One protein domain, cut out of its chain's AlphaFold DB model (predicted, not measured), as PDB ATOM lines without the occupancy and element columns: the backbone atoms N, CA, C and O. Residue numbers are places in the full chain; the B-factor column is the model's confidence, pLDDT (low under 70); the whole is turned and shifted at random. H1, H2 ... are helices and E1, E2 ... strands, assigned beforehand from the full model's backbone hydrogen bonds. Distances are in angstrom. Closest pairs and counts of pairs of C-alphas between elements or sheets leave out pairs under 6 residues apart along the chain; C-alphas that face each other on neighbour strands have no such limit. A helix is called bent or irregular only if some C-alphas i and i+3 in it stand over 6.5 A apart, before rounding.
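Overview. This is residues 28 to 151 of the 158 residues of the protein "Putative UPF0431 protein" of Daphnia magna (UniProt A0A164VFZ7). A cluster of short helices, H2 to H5, gathered round H1 stands at one end, and from it a long, gently bent helix, H6, reaches away to the other end, where a small two-stranded hairpin, E1 and E2, lies beside its second arm. H6 makes most of the length, and the helix cluster and the hairpin are set well apart along it. The printed part has 124 residues, with six named helices followed by two named strands; the strands form an antiparallel sheet in the order E1 - E2, and the class is mostly helix. The whole is only just loose, close to extended, with a radius of gyration of the C-alphas of 20.4 A and spans of 63 by 28 by 23 A.

Along the chain. H1, residues 29 to 43, begins at C-alpha (-38.883, -36.662, 13.918) and is 21.0 A long. H2, residues 45 to 49, is irregular: C-alphas 46 and 49 are 7.3 A apart. H3 is residues 63 to 71, 12.2 A long, H4 residues 80 to 83, and H5 residues 86 to 93, 10.6 A long. H6, residues 95 to 126, was assigned by its hydrogen bonds as one helix but is bent, with C-alphas 107 and 110 6.6 A apart; its arms are H6a, residues 95 to 107, 18.3 A, and H6b, residues 110 to 126, 24.4 A. E1 is residues 131 to 134 and E2 residues 147 to 150, ending at C-alpha (-58.649, -34.570, -20.734).

Arrangement. H1 is the hub. With residues 37 to 41 alone it touches H2, closest at the C-alphas of Leu 41 and Lys 48, 5.9 A. It touches H3 at a steep tilt of 66 degrees, the C-alphas of Tyr 32 and Phe 63 coming closest at 6.1 A. H4 is close to H1 but not clearly touching, the C-alphas of Leu 39 and Asp 82 being 7.8 A apart. H1 and H5 touch at a shallow tilt of 23 degrees, opposite ways, closest at the C-alphas of Thr 35 and Cys 91, 6.0 A. H6a touches H1 with residues 95 to 99 alone, closest at the C-alphas of Cys 31 and Trp 95, 5.2 A. H6a and H6b stand at a shallow tilt of 27 degrees. The closest C-alphas of H6b and E1 are those of Leu 121 and Gly 131, 6.2 A. In the hairpin E1 and E2, N 132 and O 149 are 2.8 A apart, within hydrogen-bond range. Every O i to N i+4 pair is within range in H1, H3, H5, H6a and H6b; H2 has 0 of 1, and 0 of 2 O i to N i+3 pairs, and H4 is too short for an O i to N i+4 pair.

Size, cuts and confidence. The two C-alphas farthest apart, of Gly 81 and Gly 128, are 63.5 A apart. The printed part has no cut. The links H2 to H3 and E1 to E2 are long. Confidence is under 70 at residues 45 to 51 and 142 to 144.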
ATOM      1  N   GLN A  28     -41.028 -34.378  16.822       70.62
ATOM      2  CA  GLN A  28     -39.566 -34.304  16.912       70.62
ATOM      3  C   GLN A  28     -38.841 -35.025  15.769       70.62
ATOM      4  O   GLN A  28     -37.680 -34.729  15.519       70.62
ATOM      5  N   VAL A  29     -39.520 -35.886  15.001       82.62
ATOM      6  CA  VAL A  29     -38.883 -36.662  13.918       82.62
ATOM      7  C   VAL A  29     -38.292 -35.762  12.826       82.62
ATOM      8  O   VAL A  29     -37.200 -36.028  12.332       82.62
ATOM      9  N   HIS A  30     -38.974 -34.667  12.468       85.75
ATOM     10  CA  HIS A  30     -38.443 -33.702  11.496       85.75
ATOM     11  C   HIS A  30     -37.239 -32.937  12.041       85.75
ATOM     12  O   HIS A  30     -36.314 -32.655  11.287       85.75
ATOM     13  N   CYS A  31     -37.234 -32.640  13.344       89.12
ATOM     14  CA  CYS A  31     -36.086 -32.028  13.998       89.12
ATOM     15  C   CYS A  31     -34.903 -32.994  14.027       89.12
ATOM     16  O   CYS A  31     -33.815 -32.609  13.634       89.12
ATOM     17  N   TYR A  32     -35.117 -34.257  14.402       89.69
ATOM     18  CA  TYR A  32     -34.065 -35.273  14.423       89.69
ATOM     19  C   TYR A  32     -33.459 -35.480  13.043       89.69
ATOM     20  O   TYR A  32     -32.242 -35.509  12.898       89.69
ATOM     21  N   ARG A  33     -34.302 -35.554  12.010       87.81
ATOM     22  CA  ARG A  33     -33.825 -35.643  10.634       87.81
ATOM     23  C   ARG A  33     -32.988 -34.425  10.246       87.81
ATOM     24  O   ARG A  33     -31.894 -34.603   9.733       87.81
ATOM     25  N   ALA A  34     -33.483 -33.214  10.503       89.12
ATOM     26  CA  ALA A  34     -32.763 -31.987  10.170       89.12
ATOM     27  C   ALA A  34     -31.424 -31.889  10.918       89.12
ATOM     28  O   ALA A  34     -30.410 -31.578  10.305       89.12
ATOM     29  N   THR A  35     -31.406 -32.217  12.212       90.25
ATOM     30  CA  THR A  35     -30.194 -32.228  13.038       90.25
ATOM     31  C   THR A  35     -29.180 -33.263  12.545       90.25
ATOM     32  O   THR A  35     -27.984 -32.983  12.474       90.25
ATOM     33  N   LEU A  36     -29.641 -34.453  12.151       88.94
ATOM     34  CA  LEU A  36     -28.768 -35.470  11.571       88.94
ATOM     35  C   LEU A  36     -28.213 -35.027  10.213       88.94
ATOM     36  O   LEU A  36     -27.029 -35.200   9.958       88.94
ATOM     37  N   GLU A  37     -29.035 -34.417   9.358       88.44
ATOM     38  CA  GLU A  37     -28.578 -33.862   8.078       88.44
ATOM     39  C   GLU A  37     -27.525 -32.761   8.292       88.44
ATOM     40  O   GLU A  37     -26.531 -32.731   7.570       88.44
ATOM     41  N   THR A  38     -27.677 -31.900   9.307       87.25
ATOM     42  CA  THR A  38     -26.645 -30.903   9.647       87.25
ATOM     43  C   THR A  38     -25.358 -31.537  10.159       87.25
ATOM     44  O   THR A  38     -24.284 -31.064   9.798       87.25
ATOM     45  N   LEU A  39     -25.450 -32.620  10.937       87.38
ATOM     46  CA  LEU A  39     -24.278 -33.346  11.422       87.38
ATOM     47  C   LEU A  39     -23.525 -34.023  10.271       87.38
ATOM     48  O   LEU A  39     -22.321 -33.851  10.124       87.38
ATOM     49  N   LEU A  40     -24.247 -34.733   9.400       85.50
ATOM     50  CA  LEU A  40     -23.665 -35.402   8.233       85.50
ATOM     51  C   LEU A  40     -22.994 -34.410   7.281       85.50
ATOM     52  O   LEU A  40     -21.949 -34.714   6.724       85.50
ATOM     53  N   LEU A  41     -23.560 -33.211   7.128       83.31
ATOM     54  CA  LEU A  41     -22.950 -32.135   6.345       83.31
ATOM     55  C   LEU A  41     -21.627 -31.626   6.925       83.31
ATOM     56  O   LEU A  41     -20.779 -31.175   6.154       83.31
ATOM     57  N   GLN A  42     -21.471 -31.644   8.251       81.31
ATOM     58  CA  GLN A  42     -20.228 -31.243   8.912       81.31
ATOM     59  C   GLN A  42     -19.147 -32.316   8.786       81.31
ATOM     60  O   GLN A  42     -17.987 -31.968   8.586       81.31
ATOM     61  N   LEU A  43     -19.532 -33.591   8.874       78.56
ATOM     62  CA  LEU A  43     -18.611 -34.721   8.760       78.56
ATOM     63  C   LEU A  43     -18.161 -34.933   7.312       78.56
ATOM     64  O   LEU A  43     -16.967 -34.996   7.034       78.56
ATOM     65  N   GLU A  44     -19.108 -34.987   6.374       75.25
ATOM     66  CA  GLU A  44     -18.826 -35.235   4.964       75.25
ATOM     67  C   GLU A  44     -19.751 -34.419   4.038       75.25
ATOM     68  O   GLU A  44     -20.904 -34.786   3.780       75.25
ATOM     69  N   PRO A  45     -19.230 -33.351   3.402       68.38
ATOM     70  CA  PRO A  45     -19.957 -32.575   2.399       68.38
ATOM     71  C   PRO A  45     -20.628 -33.376   1.256       68.38
ATOM     72  O   PRO A  45     -21.711 -32.957   0.822       68.38
ATOM     73  N   PRO A  46     -20.077 -34.505   0.738       69.50
ATOM     74  CA  PRO A  46     -20.748 -35.274  -0.317       69.50
ATOM     75  C   PRO A  46     -22.033 -35.988   0.141       69.50
ATOM     76  O   PRO A  46     -22.883 -36.295  -0.698       69.50
ATOM     77  N   LEU A  47     -22.252 -36.183   1.447       65.50
ATOM     78  CA  LEU A  47     -23.442 -36.865   1.975       65.50
ATOM     79  C   LEU A  47     -24.710 -36.002   1.995       65.50
ATOM     80  O   LEU A  47     -25.782 -36.493   2.346       65.50
ATOM     81  N   LYS A  48     -24.645 -34.747   1.527       58.69
ATOM     82  CA  LYS A  48     -25.773 -33.795   1.437       58.69
ATOM     83  C   LYS A  48     -27.044 -34.351   0.774       58.69
ATOM     84  O   LYS A  48     -28.119 -33.770   0.911       58.69
ATOM     85  N   ARG A  49     -26.930 -35.435   0.002       59.97
ATOM     86  CA  ARG A  49     -28.039 -36.091  -0.711       59.97
ATOM     87  C   ARG A  49     -28.167 -37.582  -0.413       59.97
ATOM     88  O   ARG A  49     -28.934 -38.257  -1.099       59.97
ATOM     89  N   ALA A  50     -27.443 -38.100   0.578       62.81
ATOM     90  CA  ALA A  50     -27.619 -39.467   1.035       62.81
ATOM     91  C   ALA A  50     -29.036 -39.561   1.613       62.81
ATOM     92  O   ALA A  50     -29.315 -39.068   2.700       62.81
ATOM     93  N   GLY A  51     -29.983 -40.066   0.823       66.25
ATOM     94  CA  GLY A  51     -31.395 -40.078   1.185       66.25
ATOM     95  C   GLY A  51     -31.615 -40.885   2.462       66.25
ATOM     96  O   GLY A  51     -31.749 -42.107   2.398       66.25
ATOM     97  N   LEU A  52     -31.662 -40.201   3.610       75.00
ATOM     98  CA  LEU A  52     -31.920 -40.825   4.902       75.00
ATOM     99  C   LEU A  52     -33.257 -41.557   4.845       75.00
ATOM    100  O   LEU A  52     -34.286 -40.999   4.440       75.00
ATOM    101  N   ARG A  53     -33.239 -42.829   5.240       70.38
ATOM    102  CA  ARG A  53     -34.452 -43.644   5.278       70.38
ATOM    103  C   ARG A  53     -35.345 -43.209   6.435       70.38
ATOM    104  O   ARG A  53     -34.896 -42.682   7.448       70.38
ATOM    105  N   GLY A  54     -36.641 -43.475   6.291       76.00
ATOM    106  CA  GLY A  54     -37.577 -43.341   7.400       76.00
ATOM    107  C   GLY A  54     -37.260 -44.362   8.493       76.00
ATOM    108  O   GLY A  54     -37.306 -45.567   8.245       76.00
ATOM    109  N   VAL A  55     -36.963 -43.884   9.700       83.44
ATOM    110  CA  VAL A  55     -36.758 -44.738  10.877       83.44
ATOM    111  C   VAL A  55     -38.118 -45.088  11.483       83.44
ATOM    112  O   VAL A  55     -38.919 -44.210  11.818       83.44
ATOM    113  N   LYS A  56     -38.399 -46.388  11.625       80.19
ATOM    114  CA  LYS A  56     -39.627 -46.870  12.273       80.19
ATOM    115  C   LYS A  56     -39.623 -46.473  13.749       80.19
ATOM    116  O   LYS A  56     -38.595 -46.574  14.408       80.19
ATOM    117  N   ASN A  57     -40.780 -46.059  14.267       79.12
ATOM    118  CA  ASN A  57     -40.953 -45.648  15.666       79.12
ATOM    119  C   ASN A  57     -40.016 -44.514  16.115       79.12
ATOM    120  O   ASN A  57     -39.761 -44.382  17.305       79.12
ATOM    121  N   ALA A  58     -39.544 -43.668  15.189       81.38
ATOM    122  CA  ALA A  58     -38.619 -42.565  15.479       81.38
ATOM    123  C   ALA A  58     -39.090 -41.620  16.600       81.38
ATOM    124  O   ALA A  58     -38.280 -40.997  17.265       81.38
ATOM    125  N   HIS A  59     -40.401 -41.521  16.817       78.38
ATOM    126  CA  HIS A  59     -40.981 -40.721  17.889       78.38
ATOM    127  C   HIS A  59     -40.739 -41.319  19.286       78.38
ATOM    128  O   HIS A  59     -40.718 -40.586  20.263       78.38
ATOM    129  N   LEU A  60     -40.556 -42.634  19.413       82.00
ATOM    130  CA  LEU A  60     -40.424 -43.318  20.708       82.00
ATOM    131  C   LEU A  60     -38.977 -43.466  21.184       82.00
ATOM    132  O   LEU A  60     -38.763 -44.022  22.258       82.00
ATOM    133  N   MET A  61     -38.003 -43.006  20.402       85.31
ATOM    134  CA  MET A  61     -36.580 -43.191  20.682       85.31
ATOM    135  C   MET A  61     -35.870 -41.846  20.854       85.31
ATOM    136  O   MET A  61     -36.323 -40.850  20.286       85.31
ATOM    137  N   PRO A  62     -34.769 -41.798  21.620       87.06
ATOM    138  CA  PRO A  62     -33.914 -40.622  21.686       87.06
ATOM    139  C   PRO A  62     -33.193 -40.372  20.352       87.06
ATOM    140  O   PRO A  62     -33.080 -41.259  19.501       87.06
ATOM    141  N   PHE A  63     -32.672 -39.154  20.187       87.31
ATOM    142  CA  PHE A  63     -31.970 -38.732  18.972       87.31
ATOM    143  C   PHE A  63     -30.769 -39.627  18.626       87.31
ATOM    144  O   PHE A  63     -30.600 -39.982  17.466       87.31
ATOM    145  N   GLU A  64     -29.967 -40.028  19.611       88.44
ATOM    146  CA  GLU A  64     -28.774 -40.865  19.403       88.44
ATOM    147  C   GLU A  64     -29.123 -42.216  18.766       88.44
ATOM    148  O   GLU A  64     -28.516 -42.641  17.783       88.44
ATOM    149  N   GLU A  65     -30.163 -42.871  19.286       88.06
ATOM    150  CA  GLU A  65     -30.657 -44.139  18.751       88.06
ATOM    151  C   GLU A  65     -31.262 -43.951  17.353       88.06
ATOM    152  O   GLU A  65     -31.039 -44.772  16.457       88.06
ATOM    153  N   TYR A  66     -31.990 -42.850  17.144       89.25
ATOM    154  CA  TYR A  66     -32.502 -42.473  15.829       89.25
ATOM    155  C   TYR A  66     -31.370 -42.286  14.813       89.25
ATOM    156  O   TYR A  66     -31.460 -42.822  13.709       89.25
ATOM    157  N   ALA A  67     -30.313 -41.559  15.183       88.69
ATOM    158  CA  ALA A  67     -29.185 -41.247  14.319       88.69
ATOM    159  C   ALA A  67     -28.484 -42.524  13.857       88.69
ATOM    160  O   ALA A  67     -28.367 -42.744  12.653       88.69
ATOM    161  N   ARG A  68     -28.148 -43.422  14.797       88.00
ATOM    162  CA  ARG A  68     -27.540 -44.730  14.495       88.00
ATOM    163  C   ARG A  68     -28.406 -45.553  13.536       88.00
ATOM    164  O   ARG A  68     -27.913 -46.060  12.537       88.00
ATOM    165  N   LYS A  69     -29.722 -45.624  13.774       88.00
ATOM    166  CA  LYS A  69     -30.658 -46.348  12.889       88.00
ATOM    167  C   LYS A  69     -30.819 -45.708  11.511       88.00
ATOM    168  O   LYS A  69     -31.103 -46.411  10.542       88.00
ATOM    169  N   ALA A  70     -30.708 -44.386  11.418       86.62
ATOM    170  CA  ALA A  70     -30.847 -43.662  10.162       86.62
ATOM    171  C   ALA A  70     -29.617 -43.829   9.253       86.62
ATOM    172  O   ALA A  70     -29.784 -43.850   8.030       86.62
ATOM    173  N   VAL A  71     -28.424 -43.991   9.840       86.31
ATOM    174  CA  VAL A  71     -27.152 -44.167   9.115       86.31
ATOM    175  C   VAL A  71     -26.683 -45.617   8.994       86.31
ATOM    176  O   VAL A  71     -25.712 -45.855   8.300       86.31
ATOM    177  N   ASP A  72     -27.385 -46.597   9.570       83.50
ATOM    178  CA  ASP A  72     -27.026 -48.034   9.585       83.50
ATOM    179  C   ASP A  72     -26.636 -48.643   8.216       83.50
ATOM    180  O   ASP A  72     -25.926 -49.638   8.139       83.50
ATOM    181  N   LYS A  73     -27.102 -48.054   7.107       75.56
ATOM    182  CA  LYS A  73     -26.778 -48.490   5.733       75.56
ATOM    183  C   LYS A  73     -25.880 -47.522   4.960       75.56
ATOM    184  O   LYS A  73     -25.748 -47.664   3.746       75.56
ATOM    185  N   MET A  74     -25.357 -46.509   5.632       78.94
ATOM    186  CA  MET A  74     -24.377 -45.566   5.113       78.94
ATOM    187  C   MET A  74     -23.011 -45.953   5.676       78.94
ATOM    188  O   MET A  74     -22.927 -46.436   6.801       78.94
ATOM    189  N   ASP A  75     -21.950 -45.744   4.903       75.69
ATOM    190  CA  ASP A  75     -20.574 -45.995   5.347       75.69
ATOM    191  C   ASP A  75     -20.076 -44.825   6.214       75.69
ATOM    192  O   ASP A  75     -19.124 -44.134   5.879       75.69
ATOM    193  N   VAL A  76     -20.826 -44.518   7.278       77.62
ATOM    194  CA  VAL A  76     -20.601 -43.359   8.147       77.62
ATOM    195  C   VAL A  76     -20.544 -43.829   9.585       77.62
ATOM    196  O   VAL A  76     -21.497 -44.419  10.098       77.62
ATOM    197  N   VAL A  77     -19.442 -43.511  10.250       79.06
ATOM    198  CA  VAL A  77     -19.274 -43.742  11.681       79.06
ATOM    199  C   VAL A  77     -19.652 -42.459  12.415       79.06
ATOM    200  O   VAL A  77     -19.135 -41.390  12.106       79.06
ATOM    201  N   LEU A  78     -20.598 -42.563  13.349       81.50
ATOM    202  CA  LEU A  78     -20.990 -41.462  14.228       81.50
ATOM    203  C   LEU A  78     -20.398 -41.712  15.613       81.50
ATOM    204  O   LEU A  78     -20.822 -42.651  16.295       81.50
ATOM    205  N   ASP A  79     -19.468 -40.861  16.036       82.62
ATOM    206  CA  ASP A  79     -18.897 -40.933  17.377       82.62
ATOM    207  C   ASP A  79     -19.877 -40.388  18.430       82.62
ATOM    208  O   ASP A  79     -20.697 -39.499  18.177       82.62
ATOM    209  N   GLU A  80     -19.799 -40.902  19.662       78.12
ATOM    210  CA  GLU A  80     -20.658 -40.423  20.759       78.12
ATOM    211  C   GLU A  80     -20.399 -38.951  21.110       78.12
ATOM    212  O   GLU A  80     -21.318 -38.241  21.524       78.12
ATOM    213  N   GLY A  81     -19.171 -38.472  20.889       78.31
ATOM    214  CA  GLY A  81     -18.808 -37.062  21.047       78.31
ATOM    215  C   GLY A  81     -19.528 -36.146  20.054       78.31
ATOM    216  O   GLY A  81     -19.956 -35.053  20.426       78.31
ATOM    217  N   ASP A  82     -19.743 -36.614  18.825       79.38
ATOM    218  CA  ASP A  82     -20.446 -35.849  17.793       79.38
ATOM    219  C   ASP A  82     -21.939 -35.731  18.110       79.38
ATOM    220  O   ASP A  82     -22.517 -34.640  18.063       79.38
ATOM    221  N   LEU A  83     -22.548 -36.851  18.513       82.25
ATOM    222  CA  LEU A  83     -23.971 -36.946  18.849       82.25
ATOM    223  C   LEU A  83     -24.348 -36.158  20.110       82.25
ATOM    224  O   LEU A  83     -25.462 -35.639  20.195       82.25
ATOM    225  N   SER A  84     -23.430 -36.058  21.073       81.75
ATOM    226  CA  SER A  84     -23.637 -35.349  22.341       81.75
ATOM    227  C   SER A  84     -23.108 -33.911  22.342       81.75
ATOM    228  O   SER A  84     -23.217 -33.217  23.357       81.75
ATOM    229  N   SER A  85     -22.572 -33.431  21.216       87.44
ATOM    230  CA  SER A  85     -21.992 -32.092  21.114       87.44
ATOM    231  C   SER A  85     -22.995 -30.979  21.459       87.44
ATOM    232  O   SER A  85     -24.197 -31.056  21.174       87.44
ATOM    233  N   GLN A  86     -22.492 -29.883  22.039       88.12
ATOM    234  CA  GLN A  86     -23.313 -28.715  22.392       88.12
ATOM    235  C   GLN A  86     -24.034 -28.128  21.167       88.12
ATOM    236  O   GLN A  86     -25.156 -27.629  21.277       88.12
ATOM    237  N   TYR A  87     -23.414 -28.232  19.989       87.69
ATOM    238  CA  TYR A  87     -24.024 -27.840  18.724       87.69
ATOM    239  C   TYR A  87     -25.294 -28.652  18.436       87.69
ATOM    240  O   TYR A  87     -26.355 -28.067  18.221       87.69
ATOM    241  N   ILE A  88     -25.228 -29.981  18.522       88.75
ATOM    242  CA  ILE A  88     -26.375 -30.861  18.276       88.75
ATOM    243  C   ILE A  88     -27.504 -30.609  19.271       88.75
ATOM    244  O   ILE A  88     -28.662 -30.507  18.859       88.75
ATOM    245  N   GLN A  89     -27.185 -30.415  20.553       87.94
ATOM    246  CA  GLN A  89     -28.194 -30.039  21.545       87.94
ATOM    247  C   GLN A  89     -28.878 -28.717  21.178       87.94
ATOM    248  O   GLN A  89     -30.107 -28.654  21.153       87.94
ATOM    249  N   SER A  90     -28.105 -27.700  20.783       89.69
ATOM    250  CA  SER A  90     -28.665 -26.415  20.354       89.69
ATOM    251  C   SER A  90     -29.581 -26.553  19.132       89.69
ATOM    252  O   SER A  90     -30.623 -25.899  19.068       89.69
ATOM    253  N   CYS A  91     -29.264 -27.447  18.189       88.81
ATOM    254  CA  CYS A  91     -30.123 -27.749  17.045       88.81
ATOM    255  C   CYS A  91     -31.425 -28.437  17.475       88.81
ATOM    256  O   CYS A  91     -32.500 -28.059  17.009       88.81
ATOM    257  N   LEU A  92     -31.348 -29.416  18.385       89.19
ATOM    258  CA  LEU A  92     -32.519 -30.115  18.923       89.19
ATOM    259  C   LEU A  92     -33.451 -29.170  19.700       89.19
ATOM    260  O   LEU A  92     -34.672 -29.321  19.638       89.19
ATOM    261  N   GLU A  93     -32.915 -28.153  20.374       90.25
ATOM    262  CA  GLU A  93     -33.710 -27.118  21.046       90.25
ATOM    263  C   GLU A  93     -34.537 -26.267  20.068       90.25
ATOM    264  O   GLU A  93     -35.612 -25.777  20.423       90.25
ATOM    265  N   GLN A  94     -34.110 -26.148  18.804       89.06
ATOM    266  CA  GLN A  94     -34.840 -25.412  17.763       89.06
ATOM    267  C   GLN A  94     -36.038 -26.180  17.180       89.06
ATOM    268  O   GLN A  94     -36.648 -25.717  16.210       89.06
ATOM    269  N   TRP A  95     -36.432 -27.320  17.760       87.44
ATOM    270  CA  TRP A  95     -37.515 -28.166  17.246       87.44
ATOM    271  C   TRP A  95     -38.815 -27.396  16.962       87.44
ATOM    272  O   TRP A  95     -39.497 -27.691  15.981       87.44
ATOM    273  N   GLN A  96     -39.150 -26.374  17.760       88.19
ATOM    274  CA  GLN A  96     -40.343 -25.546  17.544       88.19
ATOM    275  C   GLN A  96     -40.296 -24.815  16.203       88.19
ATOM    276  O   GLN A  96     -41.286 -24.798  15.472       88.19
ATOM    277  N   ARG A  97     -39.138 -24.246  15.854       90.12
ATOM    278  CA  ARG A  97     -38.945 -23.542  14.582       90.12
ATOM    279  C   ARG A  97     -39.054 -24.503  13.405       90.12
ATOM    280  O   ARG A  97     -39.717 -24.179  12.422       90.12
ATOM    281  N   VAL A  98     -38.484 -25.703  13.536       89.81
ATOM    282  CA  VAL A  98     -38.598 -26.761  12.519       89.81
ATOM    283  C   VAL A  98     -40.060 -27.154  12.311       89.81
ATOM    284  O   VAL A  98     -40.519 -27.264  11.177       89.81
ATOM    285  N   VAL A  99     -40.822 -27.306  13.396       88.12
ATOM    286  CA  VAL A  99     -42.255 -27.615  13.334       88.12
ATOM    287  C   VAL A  99     -43.053 -26.505  12.660       88.12
ATOM    288  O   VAL A  99     -43.919 -26.810  11.838       88.12
ATOM    289  N   ILE A 100     -42.783 -25.237  12.982       91.00
ATOM    290  CA  ILE A 100     -43.450 -24.088  12.352       91.00
ATOM    291  C   ILE A 100     -43.168 -24.090  10.850       91.00
ATOM    292  O   ILE A 100     -44.103 -24.071  10.053       91.00
ATOM    293  N   PHE A 101     -41.896 -24.192  10.461       91.38
ATOM    294  CA  PHE A 101     -41.498 -24.227   9.057       91.38
ATOM    295  C   PHE A 101     -42.144 -25.395   8.304       91.38
ATOM    296  O   PHE A 101     -42.685 -25.215   7.215       91.38
ATOM    297  N   TYR A 102     -42.141 -26.591   8.896       88.44
ATOM    298  CA  TYR A 102     -42.761 -27.761   8.285       88.44
ATOM    299  C   TYR A 102     -44.277 -27.593   8.141       88.44
ATOM    300  O   TYR A 102     -44.842 -27.951   7.113       88.44
ATOM    301  N   SER A 103     -44.932 -26.988   9.133       90.06
ATOM    302  CA  SER A 103     -46.367 -26.696   9.073       90.06
ATOM    303  C   SER A 103     -46.679 -25.700   7.954       90.06
ATOM    304  O   SER A 103     -47.568 -25.958   7.148       90.06
ATOM    305  N   LEU A 104     -45.900 -24.619   7.836       93.25
ATOM    306  CA  LEU A 104     -46.025 -23.658   6.735       93.25
ATOM    307  C   LEU A 104     -45.830 -24.341   5.380       93.25
ATOM    308  O   LEU A 104     -46.637 -24.155   4.474       93.25
ATOM    309  N   ARG A 105     -44.810 -25.195   5.253       90.62
ATOM    310  CA  ARG A 105     -44.578 -25.987   4.042       90.62
ATOM    311  C   ARG A 105     -45.793 -26.849   3.691       90.62
ATOM    312  O   ARG A 105     -46.177 -26.885   2.525       90.62
ATOM    313  N   LEU A 106     -46.389 -27.534   4.668       88.19
ATOM    314  CA  LEU A 106     -47.586 -28.352   4.451       88.19
ATOM    315  C   LEU A 106     -48.800 -27.512   4.034       88.19
ATOM    316  O   LEU A 106     -49.583 -27.971   3.213       88.19
ATOM    317  N   MET A 107     -48.942 -26.293   4.559       89.25
ATOM    318  CA  MET A 107     -50.024 -25.376   4.181       89.25
ATOM    319  C   MET A 107     -49.844 -24.794   2.776       89.25
ATOM    320  O   MET A 107     -50.823 -24.596   2.064       89.25
ATOM    321  N   VAL A 108     -48.603 -24.528   2.365       92.06
ATOM    322  CA  VAL A 108     -48.285 -23.964   1.043       92.06
ATOM    323  C   VAL A 108     -48.317 -25.031  -0.055       92.06
ATOM    324  O   VAL A 108     -48.688 -24.732  -1.189       92.06
ATOM    325  N   ALA A 109     -47.972 -26.281   0.266       88.81
ATOM    326  CA  ALA A 109     -47.984 -27.399  -0.677       88.81
ATOM    327  C   ALA A 109     -49.268 -27.511  -1.539       88.81
ATOM    328  O   ALA A 109     -49.122 -27.561  -2.760       88.81
ATOM    329  N   PRO A 110     -50.502 -27.486  -0.985       86.12
ATOM    330  CA  PRO A 110     -51.725 -27.582  -1.791       86.12
ATOM    331  C   PRO A 110     -51.946 -26.378  -2.718       86.12
ATOM    332  O   PRO A 110     -52.525 -26.526  -3.796       86.12
ATOM    333  N   VAL A 111     -51.466 -25.188  -2.341       90.00
ATOM    334  CA  VAL A 111     -51.539 -23.991  -3.195       90.00
ATOM    335  C   VAL A 111     -50.641 -24.170  -4.416       90.00
ATOM    336  O   VAL A 111     -51.094 -23.989  -5.544       90.00
ATOM    337  N   ILE A 112     -49.392 -24.589  -4.198       92.12
ATOM    338  CA  ILE A 112     -48.441 -24.868  -5.284       92.12
ATOM    339  C   ILE A 112     -48.979 -25.974  -6.193       92.12
ATOM    340  O   ILE A 112     -48.931 -25.839  -7.413       92.12
ATOM    341  N   GLU A 113     -49.519 -27.047  -5.616       89.12
ATOM    342  CA  GLU A 113     -50.115 -28.136  -6.387       89.12
ATOM    343  C   GLU A 113     -51.245 -27.633  -7.291       89.12
ATOM    344  O   GLU A 113     -51.264 -27.948  -8.478       89.12
ATOM    345  N   THR A 114     -52.142 -26.796  -6.762       88.69
ATOM    346  CA  THR A 114     -53.256 -26.229  -7.535       88.69
ATOM    347  C   THR A 114     -52.761 -25.347  -8.682       88.69
ATOM    348  O   THR A 114     -53.257 -25.475  -9.798       88.69
ATOM    349  N   ILE A 115     -51.750 -24.503  -8.446       92.50
ATOM    350  CA  ILE A 115     -51.158 -23.649  -9.489       92.50
ATOM    351  C   ILE A 115     -50.567 -24.501 -10.618       92.50
ATOM    352  O   ILE A 115     -50.853 -24.249 -11.783       92.50
ATOM    353  N   VAL A 116     -49.795 -25.540 -10.287       92.88
ATOM    354  CA  VAL A 116     -49.193 -26.437 -11.290       92.88
ATOM    355  C   VAL A 116     -50.260 -27.192 -12.090       92.88
ATOM    356  O   VAL A 116     -50.101 -27.413 -13.288       92.88
ATOM    357  N   GLN A 117     -51.351 -27.606 -11.447       91.00
ATOM    358  CA  GLN A 117     -52.451 -28.283 -12.136       91.00
ATOM    359  C   GLN A 117     -53.221 -27.335 -13.066       91.00
ATOM    360  O   GLN A 117     -53.602 -27.737 -14.165       91.00
ATOM    361  N   LEU A 118     -53.415 -26.079 -12.653       91.94
ATOM    362  CA  LEU A 118     -54.030 -25.046 -13.486       91.94
ATOM    363  C   LEU A 118     -53.158 -24.687 -14.689       91.94
ATOM    364  O   LEU A 118     -53.676 -24.609 -15.795       91.94
ATOM    365  N   ASP A 119     -51.848 -24.536 -14.494       95.25
ATOM    366  CA  ASP A 119     -50.883 -24.292 -15.573       95.25
ATOM    367  C   ASP A 119     -50.973 -25.371 -16.666       95.25
ATOM    368  O   ASP A 119     -51.128 -25.078 -17.849       95.25
ATOM    369  N   ARG A 120     -51.026 -26.646 -16.261       93.25
ATOM    370  CA  ARG A 120     -51.213 -27.772 -17.191       93.25
ATOM    371  C   ARG A 120     -52.568 -27.757 -17.892       93.25
ATOM    372  O   ARG A 120     -52.646 -28.130 -19.060       93.25
ATOM    373  N   LEU A 121     -53.633 -27.365 -17.196       93.38
ATOM    374  CA  LEU A 121     -54.960 -27.236 -17.795       93.38
ATOM    375  C   LEU A 121     -54.985 -26.127 -18.855       93.38
ATOM    376  O   LEU A 121     -55.544 -26.332 -19.930       93.38
ATOM    377  N   LEU A 122     -54.365 -24.980 -18.564       93.75
ATOM    378  CA  LEU A 122     -54.247 -23.862 -19.501       93.75
ATOM    379  C   LEU A 122     -53.443 -24.263 -20.736       93.75
ATOM    380  O   LEU A 122     -53.915 -24.051 -21.848       93.75
ATOM    381  N   TYR A 123     -52.309 -24.941 -20.549       94.12
ATOM    382  CA  TYR A 123     -51.532 -25.484 -21.660       94.12
ATOM    383  C   TYR A 123     -52.381 -26.387 -22.570       94.12
ATOM    384  O   TYR A 123     -52.359 -26.237 -23.788       94.12
ATOM    385  N   LEU A 124     -53.180 -27.300 -22.003       92.31
ATOM    386  CA  LEU A 124     -54.076 -28.155 -22.794       92.31
ATOM    387  C   LEU A 124     -55.140 -27.344 -23.547       92.31
ATOM    388  O   LEU A 124     -55.411 -27.633 -24.712       92.31
ATOM    389  N   ALA A 125     -55.705 -26.319 -22.909       91.19
ATOM    390  CA  ALA A 125     -56.679 -25.437 -23.544       91.19
ATOM    391  C   ALA A 125     -56.069 -24.672 -24.733       91.19
ATOM    392  O   ALA A 125     -56.700 -24.582 -25.785       91.19
ATOM    393  N   GLU A 126     -54.829 -24.192 -24.609       93.56
ATOM    394  CA  GLU A 126     -54.087 -23.531 -25.695       93.56
ATOM    395  C   GLU A 126     -53.807 -24.466 -26.879       93.56
ATOM    396  O   GLU A 126     -53.805 -24.025 -28.025       93.56
ATOM    397  N   GLN A 127     -53.628 -25.768 -26.628       90.31
ATOM    398  CA  GLN A 127     -53.500 -26.777 -27.687       90.31
ATOM    399  C   GLN A 127     -54.846 -27.145 -28.343       90.31
ATOM    400  O   GLN A 127     -54.877 -27.979 -29.250       90.31
ATOM    401  N   GLY A 128     -55.962 -26.561 -27.892       88.94
ATOM    402  CA  GLY A 128     -57.314 -26.848 -28.379       88.94
ATOM    403  C   GLY A 128     -57.974 -28.066 -27.726       88.94
ATOM    404  O   GLY A 128     -58.937 -28.605 -28.270       88.94
ATOM    405  N   TRP A 129     -57.462 -28.539 -26.586       89.38
ATOM    406  CA  TRP A 129     -57.970 -29.731 -25.911       89.38
ATOM    407  C   TRP A 129     -58.940 -29.334 -24.795       89.38
ATOM    408  O   TRP A 129     -58.683 -28.422 -24.009       89.38
ATOM    409  N   CYS A 130     -60.054 -30.059 -24.673       86.06
ATOM    410  CA  CYS A 130     -60.998 -29.863 -23.575       86.06
ATOM    411  C   CYS A 130     -60.544 -30.664 -22.347       86.06
ATOM    412  O   CYS A 130     -60.647 -31.895 -22.319       86.06
ATOM    413  N   GLY A 131     -60.022 -29.969 -21.337       90.19
ATOM    414  CA  GLY A 131     -59.645 -30.548 -20.047       90.19
ATOM    415  C   GLY A 131     -60.494 -30.022 -18.888       90.19
ATOM    416  O   GLY A 131     -61.113 -28.962 -18.984       90.19
ATOM    417  N   CYS A 132     -60.508 -30.743 -17.770       90.94
ATOM    418  CA  CYS A 132     -61.092 -30.283 -16.511       90.94
ATOM    419  C   CYS A 132     -60.296 -30.787 -15.299       90.94
ATOM    420  O   CYS A 132     -59.631 -31.822 -15.352       90.94
ATOM    421  N   LEU A 133     -60.372 -30.044 -14.191       91.75
ATOM    422  CA  LEU A 133     -59.826 -30.449 -12.896       91.75
ATOM    423  C   LEU A 133     -60.964 -30.918 -11.993       91.75
ATOM    424  O   LEU A 133     -61.872 -30.145 -11.693       91.75
ATOM    425  N   LEU A 134     -60.909 -32.173 -11.546       89.69
ATOM    426  CA  LEU A 134     -61.918 -32.765 -10.667       89.69
ATOM    427  C   LEU A 134     -61.320 -33.147  -9.308       89.69
ATOM    428  O   LEU A 134     -60.262 -33.782  -9.280       89.69
ATOM    429  N   PRO A 135     -61.986 -32.834  -8.182       85.56
ATOM    430  CA  PRO A 135     -61.569 -33.286  -6.858       85.56
ATOM    431  C   PRO A 135     -61.947 -34.764  -6.655       85.56
ATOM    432  O   PRO A 135     -62.899 -35.088  -5.950       85.56
ATOM    433  N   LEU A 136     -61.253 -35.677  -7.342       83.50
ATOM    434  CA  LEU A 136     -61.569 -37.114  -7.311       83.50
ATOM    435  C   LEU A 136     -61.104 -37.815  -6.030       83.50
ATOM    436  O   LEU A 136     -61.557 -38.922  -5.743       83.50
ATOM    437  N   PHE A 137     -60.189 -37.210  -5.276       81.06
ATOM    438  CA  PHE A 137     -59.564 -37.857  -4.130       81.06
ATOM    439  C   PHE A 137     -60.017 -37.231  -2.807       81.06
ATOM    440  O   PHE A 137     -60.088 -36.011  -2.670       81.06
ATOM    441  N   ASP A 138     -60.262 -38.072  -1.795       77.50
ATOM    442  CA  ASP A 138     -60.466 -37.597  -0.422       77.50
ATOM    443  C   ASP A 138     -59.158 -36.969   0.081       77.50
ATOM    444  O   ASP A 138     -58.148 -37.663   0.237       77.50
ATOM    445  N   CYS A 139     -59.197 -35.668   0.380       70.19
ATOM    446  CA  CYS A 139     -58.067 -34.897   0.903       70.19
ATOM    447  C   CYS A 139     -57.467 -35.488   2.190       70.19
ATOM    448  O   CYS A 139     -56.320 -35.202   2.530       70.19
ATOM    449  N   ARG A 140     -58.231 -36.299   2.934       73.75
ATOM    450  CA  ARG A 140     -57.762 -36.977   4.151       73.75
ATOM    451  C   ARG A 140     -56.958 -38.242   3.853       73.75
ATOM    452  O   ARG A 140     -56.178 -38.667   4.698       73.75
ATOM    453  N   LEU A 141     -57.165 -38.854   2.685       75.25
ATOM    454  CA  LEU A 141     -56.522 -40.107   2.270       75.25
ATOM    455  C   LEU A 141     -55.381 -39.866   1.279       75.25
ATOM    456  O   LEU A 141     -54.366 -40.558   1.317       75.25
ATOM    457  N   SER A 142     -55.539 -38.878   0.403       68.56
ATOM    458  CA  SER A 142     -54.535 -38.463  -0.566       68.56
ATOM    459  C   SER A 142     -54.380 -36.949  -0.488       68.56
ATOM    460  O   SER A 142     -55.358 -36.233  -0.686       68.56
ATOM    461  N   PRO A 143     -53.160 -36.431  -0.269       64.69
ATOM    462  CA  PRO A 143     -52.921 -34.995  -0.356       64.69
ATOM    463  C   PRO A 143     -53.154 -34.456  -1.777       64.69
ATOM    464  O   PRO A 143     -53.411 -33.268  -1.931       64.69
ATOM    465  N   ARG A 144     -53.118 -35.329  -2.799       69.94
ATOM    466  CA  ARG A 144     -53.441 -34.973  -4.183       69.94
ATOM    467  C   ARG A 144     -54.945 -34.842  -4.335       69.94
ATOM    468  O   ARG A 144     -55.603 -35.853  -4.548       69.94
ATOM    469  N   ASN A 145     -55.463 -33.628  -4.183       74.75
ATOM    470  CA  ASN A 145     -56.896 -33.336  -4.208       74.75
ATOM    471  C   ASN A 145     -57.485 -33.432  -5.630       74.75
ATOM    472  O   ASN A 145     -58.515 -34.068  -5.841       74.75
ATOM    473  N   PHE A 146     -56.800 -32.852  -6.623       85.31
ATOM    474  CA  PHE A 146     -57.323 -32.710  -7.984       85.31
ATOM    475  C   PHE A 146     -56.711 -33.701  -8.976       85.31
ATOM    476  O   PHE A 146     -55.502 -33.938  -8.996       85.31
ATOM    477  N   ALA A 147     -57.557 -34.227  -9.856       88.44
ATOM    478  CA  ALA A 147     -57.175 -34.963 -11.046       88.44
ATOM    479  C   ALA A 147     -57.430 -34.102 -12.285       88.44
ATOM    480  O   ALA A 147     -58.526 -33.566 -12.453       88.44
ATOM    481  N   LEU A 148     -56.427 -33.998 -13.155       91.31
ATOM    482  CA  LEU A 148     -56.571 -33.411 -14.481       91.31
ATOM    483  C   LEU A 148     -57.083 -34.487 -15.436       91.31
ATOM    484  O   LEU A 148     -56.404 -35.489 -15.667       91.31
ATOM    485  N   LEU A 149     -58.276 -34.278 -15.978       91.12
ATOM    486  CA  LEU A 149     -58.868 -35.124 -17.001       91.12
ATOM    487  C   LEU A 149     -58.881 -34.376 -18.321       91.12
ATOM    488  O   LEU A 149     -59.208 -33.195 -18.377       91.12
ATOM    489  N   CYS A 150     -58.547 -35.085 -19.386       89.81
ATOM    490  CA  CYS A 150     -58.649 -34.570 -20.734       89.81
ATOM    491  C   CYS A 150     -58.963 -35.729 -21.675       89.81
ATOM    492  O   CYS A 150     -58.424 -36.828 -21.514       89.81
ATOM    493  N   VAL A 151     -59.854 -35.490 -22.632       86.75
ATOM    494  CA  VAL A 151     -60.196 -36.474 -23.659       86.75
ATOM    495  C   VAL A 151     -59.344 -36.175 -24.878       86.75
ATOM    496  O   VAL A 151     -59.418 -35.084 -25.440       86.75
TER     497      VAL A 151